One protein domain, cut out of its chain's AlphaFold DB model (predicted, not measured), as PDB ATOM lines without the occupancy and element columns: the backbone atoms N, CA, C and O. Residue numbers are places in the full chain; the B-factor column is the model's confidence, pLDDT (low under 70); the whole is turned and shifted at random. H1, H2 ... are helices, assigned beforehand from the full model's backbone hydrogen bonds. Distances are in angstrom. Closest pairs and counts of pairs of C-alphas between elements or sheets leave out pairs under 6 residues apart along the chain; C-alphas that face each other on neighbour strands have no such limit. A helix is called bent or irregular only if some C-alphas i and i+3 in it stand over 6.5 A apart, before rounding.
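What this domain is: This is residues 93 to 114 and 143 to 210 of the 378 residues of the protein "Type III restriction-modification system protein" of Salmonella enterica subsp. enterica serovar Sanjuan (UniProt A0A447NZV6). Four helices make a small ring: H4, the longest, stands opposite H3, and H1 and H2 fill the two sides between them, mostly crossed. The last residues of H4 with the tail after it make one end of the long axis, and the backbone on both sides of the cut makes the other. The printed part has 90 residues, with H1, H2, H3 and H4 in chain order and no named strand: all helix. It is compact, with a radius of gyration of the C-alphas of 12.9 A, yet elongated, spanning 43 by 27 by 20 A.

How they stand to each other: Begin at H4, residues 188 to 206. With its residues 194 to 202 alone it touches H1, residues 94 to 102, at a steep tilt of 46 degrees, opposite ways; the closest C-alphas, Val 101 and Leu 198, are 6.2 A apart. With residues 191 to 199 alone it touches H2, residues 149 to 160, at a steep tilt of 39 degrees, the same way; look at C-alphas Thr 160 and Thr 195, the closest, 6.1 A apart. H3, residues 164 to 178, touches H1 at a shallow tilt of 32 degrees, only just short of steep, the same way, closest at C-alphas Glu 95 and Val 166, 5.2 A. Residues 164 to 168 of H3 alone touch residues 153 to 157 of H2, at a steep tilt of 51 degrees, opposite ways, closest at C-alphas Ala 157 and Val 164, 6.0 A. H1 and H2 are apart, and so are H3 and H4. Every O i to N i+4 pair is within hydrogen-bond range in H1, H2 and H4; in H3 it is 9 of 11.

Where its parts are: Find C-alpha 188 at (112.066, 92.620, 80.736); from there H4 runs 26.8 A to C-alpha 206 at (94.635, 79.405, 96.248). H3 runs 20.2 A, H2 16.4 A and H1 11.8 A. H3 is irregular, but only just: C-alphas 166 and 169 are 6.8 A apart.

The domain as a whole: The C-alphas farthest apart, Pro 113 and His 210, are 44.1 A apart. Residues 115 to 142 are not printed; C-alphas 114 and 143 are 10.7 A apart across this cut, which lies in the link from H1 to H2. The link from H2 to H3 is tight, and that from H3 to H4 is short. Mean pLDDT of the printed part is 93.3, and no printed residue is under 70.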
ATOM      1  N   SER A  93      93.244  89.849 100.143       82.31
ATOM      2  CA  SER A  93      92.775  90.482  98.914       82.31
ATOM      3  C   SER A  93      93.866  90.445  97.836       82.31
ATOM      4  O   SER A  93      95.058  90.308  98.138       82.31
ATOM      5  N   LEU A  94      93.490  90.576  96.559       87.25
ATOM      6  CA  LEU A  94      94.474  90.618  95.469       87.25
ATOM      7  C   LEU A  94      95.476  91.768  95.661       87.25
ATOM      8  O   LEU A  94      96.645  91.634  95.313       87.25
ATOM      9  N   GLU A  95      95.038  92.869  96.275       90.31
ATOM     10  CA  GLU A  95      95.870  94.008  96.660       90.31
ATOM     11  C   GLU A  95      96.918  93.628  97.707       90.31
ATOM     12  O   GLU A  95      98.068  94.049  97.593       90.31
ATOM     13  N   GLN A  96      96.559  92.807  98.698       91.25
ATOM     14  CA  GLN A  96      97.507  92.324  99.704       91.25
ATOM     15  C   GLN A  96      98.552  91.400  99.075       91.25
ATOM     16  O   GLN A  96      99.743  91.601  99.295       91.25
ATOM     17  N   ILE A  97      98.129  90.461  98.222       91.06
ATOM     18  CA  ILE A  97      99.042  89.571  97.486       91.06
ATOM     19  C   ILE A  97     100.004  90.382  96.610       91.06
ATOM     20  O   ILE A  97     101.215  90.153  96.628       91.06
ATOM     21  N   ALA A  98      99.482  91.356  95.859       94.69
ATOM     22  CA  ALA A  98     100.302  92.223  95.025       94.69
ATOM     23  C   ALA A  98     101.287  93.048  95.864       94.69
ATOM     24  O   ALA A  98     102.445  93.188  95.476       94.69
ATOM     25  N   ALA A  99     100.859  93.559  97.021       94.69
ATOM     26  CA  ALA A  99     101.708  94.326  97.926       94.69
ATOM     27  C   ALA A  99     102.830  93.486  98.549       94.69
ATOM     28  O   ALA A  99     103.960  93.962  98.613       94.69
ATOM     29  N   GLU A 100     102.541  92.260  98.987       94.12
ATOM     30  CA  GLU A 100     103.537  91.340  99.552       94.12
ATOM     31  C   GLU A 100     104.655  91.021  98.557       94.12
ATOM     32  O   GLU A 100     105.816  90.941  98.944       94.12
ATOM     33  N   VAL A 101     104.309  90.863  97.277       96.50
ATOM     34  CA  VAL A 101     105.277  90.505  96.234       96.50
ATOM     35  C   VAL A 101     105.992  91.736  95.690       96.50
ATOM     36  O   VAL A 101     107.215  91.810  95.703       96.50
ATOM     37  N   LEU A 102     105.248  92.725  95.194       97.25
ATOM     38  CA  LEU A 102     105.824  93.812  94.396       97.25
ATOM     39  C   LEU A 102     106.606  94.828  95.225       97.25
ATOM     40  O   LEU A 102     107.310  95.650  94.640       97.25
ATOM     41  N   ARG A 103     106.502  94.787  96.558       96.75
ATOM     42  CA  ARG A 103     107.331  95.611  97.447       96.75
ATOM     43  C   ARG A 103     108.758  95.103  97.602       96.75
ATOM     44  O   ARG A 103     109.567  95.829  98.166       96.75
ATOM     45  N   ASP A 104     109.077  93.910  97.106       97.12
ATOM     46  CA  ASP A 104     110.438  93.381  97.135       97.12
ATOM     47  C   ASP A 104     111.329  94.089  96.091       97.12
ATOM     48  O   ASP A 104     111.137  93.892  94.884       97.12
ATOM     49  N   PRO A 105     112.329  94.894  96.510       94.81
ATOM     50  CA  PRO A 105     113.240  95.567  95.589       94.81
ATOM     51  C   PRO A 105     114.070  94.592  94.742       94.81
ATOM     52  O   PRO A 105     114.503  94.962  93.652       94.81
ATOM     53  N   ALA A 106     114.271  93.348  95.193       96.69
ATOM     54  CA  ALA A 106     115.046  92.342  94.465       96.69
ATOM     55  C   ALA A 106     114.388  91.922  93.140       96.69
ATOM     56  O   ALA A 106     115.062  91.416  92.241       96.69
ATOM     57  N   LEU A 107     113.085  92.171  92.974       97.06
ATOM     58  CA  LEU A 107     112.381  91.919  91.716       97.06
ATOM     59  C   LEU A 107     112.727  92.936  90.622       97.06
ATOM     60  O   LEU A 107     112.428  92.688  89.456       97.06
ATOM     61  N   TYR A 108     113.346  94.064  90.970       97.12
ATOM     62  CA  TYR A 108     113.613  95.169  90.060       97.12
ATOM     63  C   TYR A 108     115.080  95.148  89.627       97.12
ATOM     64  O   TYR A 108     115.980  95.560  90.356       97.12
ATOM     65  N   ILE A 109     115.323  94.711  88.393       95.06
ATOM     66  CA  ILE A 109     116.659  94.533  87.832       95.06
ATOM     67  C   ILE A 109     116.874  95.500  86.671       95.06
ATOM     68  O   ILE A 109     116.094  95.551  85.720       95.06
ATOM     69  N   ARG A 110     117.975  96.251  86.726       92.19
ATOM     70  CA  ARG A 110     118.476  97.005  85.572       92.19
ATOM     71  C   ARG A 110     119.299  96.074  84.696       92.19
ATOM     72  O   ARG A 110     120.065  95.263  85.206       92.19
ATOM     73  N   GLN A 111     119.170  96.222  83.387       86.44
ATOM     74  CA  GLN A 111     119.890  95.390  82.428       86.44
ATOM     75  C   GLN A 111     121.116  96.110  81.890       86.44
ATOM     76  O   GLN A 111     121.042  97.297  81.578       86.44
ATOM     77  N   LYS A 112     122.222  95.385  81.736       85.19
ATOM     78  CA  LYS A 112     123.372  95.824  80.946       85.19
ATOM     79  C   LYS A 112     123.427  95.049  79.628       85.19
ATOM     80  O   LYS A 112     123.028  93.884  79.603       85.19
ATOM     81  N   PRO A 113     123.928  95.658  78.545       79.19
ATOM     82  CA  PRO A 113     124.290  94.931  77.336       79.19
ATOM     83  C   PRO A 113     125.243  93.765  77.637       79.19
ATOM     84  O   PRO A 113     126.300  93.943  78.250       79.19
ATOM     85  N   SER A 114     124.883  92.569  77.177       74.62
ATOM     86  CA  SER A 114     125.757  91.395  77.188       74.62
ATOM     87  C   SER A 114     126.518  91.285  75.870       74.62
ATOM     88  O   SER A 114     125.943  91.506  74.803       74.62
ATOM     89  N   PHE A 143     123.543 101.131  81.855       87.56
ATOM     90  CA  PHE A 143     122.304 100.368  81.934       87.56
ATOM     91  C   PHE A 143     121.383 100.714  80.759       87.56
ATOM     92  O   PHE A 143     121.206 101.886  80.424       87.56
ATOM     93  N   MET A 144     120.748  99.696  80.185       88.31
ATOM     94  CA  MET A 144     119.770  99.866  79.119       88.31
ATOM     95  C   MET A 144     118.567 100.684  79.596       88.31
ATOM     96  O   MET A 144     118.162 100.621  80.761       88.31
ATOM     97  N   ALA A 145     117.971 101.433  78.667       91.25
ATOM     98  CA  ALA A 145     116.718 102.127  78.913       91.25
ATOM     99  C   ALA A 145     115.608 101.114  79.229       91.25
ATOM    100  O   ALA A 145     115.466 100.099  78.546       91.25
ATOM    101  N   GLY A 146     114.815 101.397  80.261       93.50
ATOM    102  CA  GLY A 146     113.661 100.569  80.588       93.50
ATOM    103  C   GLY A 146     112.417 100.946  79.790       93.50
ATOM    104  O   GLY A 146     112.366 101.948  79.070       93.50
ATOM    105  N   MET A 147     111.383 100.121  79.922       95.88
ATOM    106  CA  MET A 147     110.099 100.324  79.268       95.88
ATOM    107  C   MET A 147     109.384 101.569  79.798       95.88
ATOM    108  O   MET A 147     109.512 101.960  80.958       95.88
ATOM    109  N   LYS A 148     108.510 102.142  78.965       97.19
ATOM    110  CA  LYS A 148     107.537 103.136  79.433       97.19
ATOM    111  C   LYS A 148     106.620 102.502  80.485       97.19
ATOM    112  O   LYS A 148     106.089 101.416  80.254       97.19
ATOM    113  N   TYR A 149     106.359 103.216  81.580       97.62
ATOM    114  CA  TYR A 149     105.555 102.728  82.709       97.62
ATOM    115  C   TYR A 149     104.218 102.098  82.299       97.62
ATOM    116  O   TYR A 149     103.927 100.965  82.672       97.62
ATOM    117  N   GLY A 150     103.424 102.790  81.475       97.50
ATOM    118  CA  GLY A 150     102.128 102.270  81.029       97.50
ATOM    119  C   GLY A 150     102.238 100.970  80.225       97.50
ATOM    120  O   GLY A 150     101.381 100.100  80.350       97.50
ATOM    121  N   HIS A 151     103.312 100.804  79.443       97.88
ATOM    122  CA  HIS A 151     103.579  99.551  78.737       97.88
ATOM    123  C   HIS A 151     103.963  98.444  79.720       97.88
ATOM    124  O   HIS A 151     103.365  97.374  79.678       97.88
ATOM    125  N   PHE A 152     104.893  98.718  80.638       98.19
ATOM    126  CA  PHE A 152     105.326  97.766  81.663       98.19
ATOM    127  C   PHE A 152     104.146  97.251  82.502       98.19
ATOM    128  O   PHE A 152     103.929  96.046  82.612       98.19
ATOM    129  N   LEU A 153     103.324  98.169  83.017       98.19
ATOM    130  CA  LEU A 153     102.133  97.855  83.805       98.19
ATOM    131  C   LEU A 153     101.120  97.022  83.010       98.19
ATOM    132  O   LEU A 153     100.591  96.041  83.529       98.19
ATOM    133  N   LYS A 154     100.874  97.382  81.744       98.00
ATOM    134  CA  LYS A 154      99.979  96.623  80.861       98.00
ATOM    135  C   LYS A 154     100.494  95.203  80.631       98.00
ATOM    136  O   LYS A 154      99.706  94.264  80.699       98.00
ATOM    137  N   GLN A 155     101.790  95.038  80.366       98.12
ATOM    138  CA  GLN A 155     102.379  93.715  80.166       98.12
ATOM    139  C   GLN A 155     102.273  92.862  81.429       98.12
ATOM    140  O   GLN A 155     101.872  91.703  81.343       98.12
ATOM    141  N   LEU A 156     102.550  93.434  82.604       97.31
ATOM    142  CA  LEU A 156     102.436  92.699  83.861       97.31
ATOM    143  C   LEU A 156     100.992  92.261  84.127       97.31
ATOM    144  O   LEU A 156     100.757  91.103  84.473       97.31
ATOM    145  N   ALA A 157     100.023  93.154  83.909       96.81
ATOM    146  CA  ALA A 157      98.602  92.839  84.037       96.81
ATOM    147  C   ALA A 157      98.186  91.699  83.094       96.81
ATOM    148  O   ALA A 157      97.527  90.759  83.523       96.81
ATOM    149  N   LEU A 158      98.628  91.724  81.831       96.44
ATOM    150  CA  LEU A 158      98.329  90.663  80.863       96.44
ATOM    151  C   LEU A 158      98.958  89.317  81.249       96.44
ATOM    152  O   LEU A 158      98.292  88.289  81.158       96.44
ATOM    153  N   ARG A 159     100.215  89.305  81.709       94.88
ATOM    154  CA  ARG A 159     100.925  88.068  82.088       94.88
ATOM    155  C   ARG A 159     100.390  87.429  83.370       94.88
ATOM    156  O   ARG A 159     100.487  86.216  83.544       94.88
ATOM    157  N   THR A 160      99.838  88.233  84.275       92.12
ATOM    158  CA  THR A 160      99.354  87.768  85.589       92.12
ATOM    159  C   THR A 160      97.835  87.676  85.677       92.12
ATOM    160  O   THR A 160      97.321  87.100  86.629       92.12
ATOM    161  N   SER A 161      97.113  88.233  84.701       91.12
ATOM    162  CA  SER A 161      95.658  88.442  84.745       91.12
ATOM    163  C   SER A 161      95.178  89.263  85.953       91.12
ATOM    164  O   SER A 161      93.989  89.258  86.269       91.12
ATOM    165  N   LEU A 162      96.079  89.988  86.626       92.25
ATOM    166  CA  LEU A 162      95.713  90.877  87.724       92.25
ATOM    167  C   LEU A 162      95.194  92.222  87.192       92.25
ATOM    168  O   LEU A 162      95.769  92.780  86.251       92.25
ATOM    169  N   PRO A 163      94.143  92.791  87.810       94.25
ATOM    170  CA  PRO A 163      93.626  94.095  87.422       94.25
ATOM    171  C   PRO A 163      94.663  95.216  87.566       94.25
ATOM    172  O   PRO A 163      95.439  95.272  88.522       94.25
ATOM    173  N   VAL A 164      94.634  96.180  86.642       96.12
ATOM    174  CA  VAL A 164      95.562  97.325  86.650       96.12
ATOM    175  C   VAL A 164      95.452  98.138  87.944       96.12
ATOM    176  O   VAL A 164      96.468  98.582  88.466       96.12
ATOM    177  N   ASN A 165      94.247  98.298  88.495       95.19
ATOM    178  CA  ASN A 165      94.011  99.011  89.755       95.19
ATOM    179  C   ASN A 165      94.577  98.287  90.990       95.19
ATOM    180  O   ASN A 165      94.816  98.947  91.995       95.19
ATOM    181  N   VAL A 166      94.835  96.977  90.912       95.31
ATOM    182  CA  VAL A 166      95.519  96.206  91.966       95.31
ATOM    183  C   VAL A 166      97.034  96.419  91.889       95.31
ATOM    184  O   VAL A 166      97.695  96.644  92.899       95.31
ATOM    185  N   LEU A 167      97.591  96.384  90.676       97.12
ATOM    186  CA  LEU A 167      99.036  96.476  90.443       97.12
ATOM    187  C   LEU A 167      99.575  97.912  90.554       97.12
ATOM    188  O   LEU A 167     100.642  98.144  91.125       97.12
ATOM    189  N   HIS A 168      98.847  98.881  89.990       97.38
ATOM    190  CA  HIS A 168      99.296 100.264  89.828       97.38
ATOM    191  C   HIS A 168      99.731 100.936  91.141       97.38
ATOM    192  O   HIS A 168     100.845 101.465  91.156       97.38
ATOM    193  N   PRO A 169      98.935 100.916  92.233       97.44
ATOM    194  CA  PRO A 169      99.284 101.647  93.450       97.44
ATOM    195  C   PRO A 169     100.605 101.175  94.062       97.44
ATOM    196  O   PRO A 169     101.426 101.995  94.469       97.44
ATOM    197  N   VAL A 170     100.840  99.858  94.075       97.00
ATOM    198  CA  VAL A 170     102.057  99.269  94.646       97.00
ATOM    199  C   VAL A 170     103.269  99.567  93.767       97.00
ATOM    200  O   VAL A 170     104.287 100.038  94.267       97.00
ATOM    201  N   LEU A 171     103.152  99.355  92.451       97.00
ATOM    202  CA  LEU A 171     104.248  99.612  91.512       97.00
ATOM    203  C   LEU A 171     104.627 101.087  91.446       97.00
ATOM    204  O   LEU A 171     105.807 101.410  91.363       97.00
ATOM    205  N   MET A 172     103.639 101.984  91.460       97.19
ATOM    206  CA  MET A 172     103.894 103.421  91.419       97.19
ATOM    207  C   MET A 172     104.593 103.886  92.698       97.19
ATOM    208  O   MET A 172     105.559 104.641  92.612       97.19
ATOM    209  N   ALA A 173     104.154 103.403  93.866       97.06
ATOM    210  CA  ALA A 173     104.827 103.685  95.131       97.06
ATOM    211  C   ALA A 173     106.276 103.176  95.115       97.06
ATOM    212  O   ALA A 173     107.190 103.936  95.407       97.06
ATOM    213  N   MET A 174     106.517 101.937  94.673       97.12
ATOM    214  CA  MET A 174     107.876 101.395  94.558       97.12
ATOM    215  C   MET A 174     108.752 102.200  93.598       97.12
ATOM    216  O   MET A 174     109.868 102.581  93.948       97.12
ATOM    217  N   LEU A 175     108.241 102.511  92.404       96.38
ATOM    218  CA  LEU A 175     108.995 103.260  91.404       96.38
ATOM    219  C   LEU A 175     109.349 104.667  91.894       96.38
ATOM    220  O   LEU A 175     110.480 105.106  91.709       96.38
ATOM    221  N   ARG A 176     108.400 105.373  92.515       96.75
ATOM    222  CA  ARG A 176     108.592 106.750  92.983       96.75
ATOM    223  C   ARG A 176     109.428 106.815  94.261       96.75
ATOM    224  O   ARG A 176     110.383 107.584  94.315       96.75
ATOM    225  N   ASP A 177     109.063 106.025  95.267       96.62
ATOM    226  CA  ASP A 177     109.543 106.192  96.643       96.62
ATOM    227  C   ASP A 177     110.826 105.395  96.912       96.62
ATOM    228  O   ASP A 177     111.667 105.842  97.688       96.62
ATOM    229  N   VAL A 178     111.002 104.243  96.252       96.44
ATOM    230  CA  VAL A 178     112.148 103.340  96.475       96.44
ATOM    231  C   VAL A 178     113.147 103.388  95.320       96.44
ATOM    232  O   VAL A 178     114.352 103.381  95.545       96.44
ATOM    233  N   LEU A 179     112.666 103.458  94.077       95.94
ATOM    234  CA  LEU A 179     113.515 103.460  92.876       95.94
ATOM    235  C   LEU A 179     113.762 104.867  92.314       95.94
ATOM    236  O   LEU A 179     114.364 105.006  91.250       95.94
ATOM    237  N   HIS A 180     113.296 105.908  93.012       95.62
ATOM    238  CA  HIS A 180     113.526 107.324  92.696       95.62
ATOM    239  C   HIS A 180     113.176 107.726  91.251       95.62
ATOM    240  O   HIS A 180     113.816 108.592  90.655       95.62
ATOM    241  N   GLY A 181     112.164 107.086  90.665       93.62
ATOM    242  CA  GLY A 181     111.717 107.337  89.295       93.62
ATOM    243  C   GLY A 181     112.632 106.770  88.204       93.62
ATOM    244  O   GLY A 181     112.428 107.089  87.033       93.62
ATOM    245  N   ASP A 182     113.618 105.933  88.544       95.19
ATOM    246  CA  ASP A 182     114.538 105.347  87.568       95.19
ATOM    247  C   ASP A 182     113.831 104.286  86.707       95.19
ATOM    248  O   ASP A 182     113.653 103.125  87.089       95.19
ATOM    249  N   SER A 183     113.440 104.686  85.497       94.56
ATOM    250  CA  SER A 183     112.724 103.825  84.558       94.56
ATOM    251  C   SER A 183     113.540 102.621  84.090       94.56
ATOM    252  O   SER A 183     112.941 101.665  83.610       94.56
ATOM    253  N   ARG A 184     114.870 102.596  84.264       95.69
ATOM    254  CA  ARG A 184     115.734 101.467  83.860       95.69
ATOM    255  C   ARG A 184     115.441 100.183  84.636       95.69
ATOM    256  O   ARG A 184     115.789  99.097  84.179       95.69
ATOM    257  N   TYR A 185     114.772 100.291  85.783       96.81
ATOM    258  CA  TYR A 185     114.252  99.144  86.527       96.81
ATOM    259  C   TYR A 185     113.018  98.504  85.883       96.81
ATOM    260  O   TYR A 185     112.694  97.363  86.201       96.81
ATOM    261  N   LEU A 186     112.340  99.190  84.961       97.00
ATOM    262  CA  LEU A 186     111.207  98.658  84.199       97.00
ATOM    263  C   LEU A 186     111.706  97.811  83.015       97.00
ATOM    264  O   LEU A 186     111.384  98.080  81.860       97.00
ATOM    265  N   SER A 187     112.557  96.826  83.297       95.69
ATOM    266  CA  SER A 187     113.182  95.949  82.304       95.69
ATOM    267  C   SER A 187     112.368  94.671  82.063       95.69
ATOM    268  O   SER A 187     111.483  94.328  82.848       95.69
ATOM    269  N   GLU A 188     112.690  93.928  81.002       94.69
ATOM    270  CA  GLU A 188     112.066  92.620  80.736       94.69
ATOM    271  C   GLU A 188     112.346  91.612  81.867       94.69
ATOM    272  O   GLU A 188     111.456  90.877  82.275       94.69
ATOM    273  N   ILE A 189     113.549  91.644  82.457       95.06
ATOM    274  CA  ILE A 189     113.902  90.763  83.587       95.06
ATOM    275  C   ILE A 189     113.040  91.090  84.806       95.06
ATOM    276  O   ILE A 189     112.549  90.177  85.467       95.06
ATOM    277  N   SER A 190     112.825  92.375  85.102       97.44
ATOM    278  CA  SER A 190     111.936  92.773  86.196       97.44
ATOM    279  C   SER A 190     110.512  92.281  85.962       97.44
ATOM    280  O   SER A 190     109.880  91.742  86.868       97.44
ATOM    281  N   LEU A 191     110.019  92.423  84.729       97.25
ATOM    282  CA  LEU A 191     108.698  91.956  84.330       97.25
ATOM    283  C   LEU A 191     108.555  90.436  84.524       97.25
ATOM    284  O   LEU A 191     107.553  89.986  85.084       97.25
ATOM    285  N   ASP A 192     109.558  89.652  84.129       97.12
ATOM    286  CA  ASP A 192     109.581  88.196  84.300       97.12
ATOM    287  C   ASP A 192     109.694  87.769  85.763       97.12
ATOM    288  O   ASP A 192     109.006  86.842  86.200       97.12
ATOM    289  N   ASN A 193     110.536  88.445  86.547       97.50
ATOM    290  CA  ASN A 193     110.678  88.188  87.978       97.50
ATOM    291  C   ASN A 193     109.361  88.441  88.711       97.50
ATOM    292  O   ASN A 193     108.882  87.563  89.428       97.50
ATOM    293  N   MET A 194     108.737  89.597  88.474       97.81
ATOM    294  CA  MET A 194     107.444  89.946  89.066       97.81
ATOM    295  C   MET A 194     106.340  88.997  88.619       97.81
ATOM    296  O   MET A 194     105.550  88.557  89.450       97.81
ATOM    297  N   THR A 195     106.293  88.650  87.329       96.88
ATOM    298  CA  THR A 195     105.302  87.705  86.797       96.88
ATOM    299  C   THR A 195     105.411  86.361  87.511       96.88
ATOM    300  O   THR A 195     104.413  85.871  88.040       96.88
ATOM    301  N   ARG A 196     106.621  85.790  87.589       95.00
ATOM    302  CA  ARG A 196     106.859  84.509  88.270       95.00
ATOM    303  C   ARG A 196     106.520  84.582  89.756       95.00
ATOM    304  O   ARG A 196     105.849  83.687  90.259       95.00
ATOM    305  N   ALA A 197     106.947  85.639  90.445       96.06
ATOM    306  CA  ALA A 197     106.715  85.800  91.878       96.06
ATOM    307  C   ALA A 197     105.222  85.969  92.206       96.06
ATOM    308  O   ALA A 197     104.712  85.309  93.114       96.06
ATOM    309  N   LEU A 198     104.495  86.782  91.432       94.69
ATOM    310  CA  LEU A 198     103.051  86.963  91.592       94.69
ATOM    311  C   LEU A 198     102.297  85.664  91.314       94.69
ATOM    312  O   LEU A 198     101.482  85.253  92.134       94.69
ATOM    313  N   GLN A 199     102.589  84.987  90.202       90.25
ATOM    314  CA  GLN A 199     101.956  83.708  89.874       90.25
ATOM    315  C   GLN A 199     102.226  82.656  90.954       90.25
ATOM    316  O   GLN A 199     101.299  81.977  91.384       90.25
ATOM    317  N   ALA A 200     103.464  82.549  91.446       89.19
ATOM    318  CA  ALA A 200     103.807  81.633  92.530       89.19
ATOM    319  C   ALA A 200     103.020  81.946  93.812       89.19
ATOM    320  O   ALA A 200     102.460  81.036  94.424       89.19
ATOM    321  N   ARG A 201     102.920  83.226  94.193       89.94
ATOM    322  CA  ARG A 201     102.186  83.643  95.395       89.94
ATOM    323  C   ARG A 201     100.681  83.407  95.270       89.94
ATOM    324  O   ARG A 201     100.085  82.896  96.216       89.94
ATOM    325  N   ILE A 202     100.084  83.738  94.122       87.00
ATOM    326  CA  ILE A 202      98.664  83.487  93.822       87.00
ATOM    327  C   ILE A 202      98.385  81.985  93.882       87.00
ATOM    328  O   ILE A 202      97.482  81.555  94.598       87.00
ATOM    329  N   ASN A 203      99.197  81.180  93.194       84.38
ATOM    330  CA  ASN A 203      99.046  79.728  93.179       84.38
ATOM    331  C   ASN A 203      99.121  79.152  94.595       84.38
ATOM    332  O   ASN A 203      98.247  78.387  94.977       84.38
ATOM    333  N   ALA A 204     100.106  79.562  95.398       84.31
ATOM    334  CA  ALA A 204     100.237  79.106  96.780       84.31
ATOM    335  C   ALA A 204      99.054  79.538  97.665       84.31
ATOM    336  O   ALA A 204      98.624  78.786  98.537       84.31
ATOM    337  N   HIS A 205      98.510  80.740  97.454       84.12
ATOM    338  CA  HIS A 205      97.373  81.246  98.227       84.12
ATOM    339  C   HIS A 205      96.085  80.459  97.948       84.12
ATOM    340  O   HIS A 205      95.364  80.112  98.889       84.12
ATOM    341  N   PHE A 206      95.840  80.115  96.683       80.88
ATOM    342  CA  PHE A 206      94.635  79.405  96.248       80.88
ATOM    343  C   PHE A 206      94.781  77.877  96.175       80.88
ATOM    344  O   PHE A 206      93.784  77.176  95.978       80.88
ATOM    345  N   ALA A 207      95.986  77.342  96.394       80.69
ATOM    346  CA  ALA A 207      96.289  75.912  96.313       80.69
ATOM    347  C   ALA A 207      95.352  75.034  97.151       80.69
ATOM    348  O   ALA A 207      95.005  73.944  96.724       80.69
ATOM    349  N   GLN A 208      94.912  75.512  98.315       77.56
ATOM    350  CA  GLN A 208      94.020  74.761  99.208       77.56
ATOM    351  C   GLN A 208      92.610  75.371  99.313       77.56
ATOM    352  O   GLN A 208      91.704  74.735  99.847       77.56
ATOM    353  N   ARG A 209      92.403  76.568  98.748       85.06
ATOM    354  CA  ARG A 209      91.174  77.379  98.857       85.06
ATOM    355  C   ARG A 209      90.299  77.285  97.614       85.06
ATOM    356  O   ARG A 209      89.919  78.296  97.022       85.06
ATOM    357  N   HIS A 210      90.052  76.067  97.163       88.88
ATOM    358  CA  HIS A 210      89.192  75.816  96.017       88.88
ATOM    359  C   HIS A 210      88.449  74.505  96.165       88.88
ATOM    360  O   HIS A 210      89.048  73.529  96.590       88.88
TER     361      HIS A 210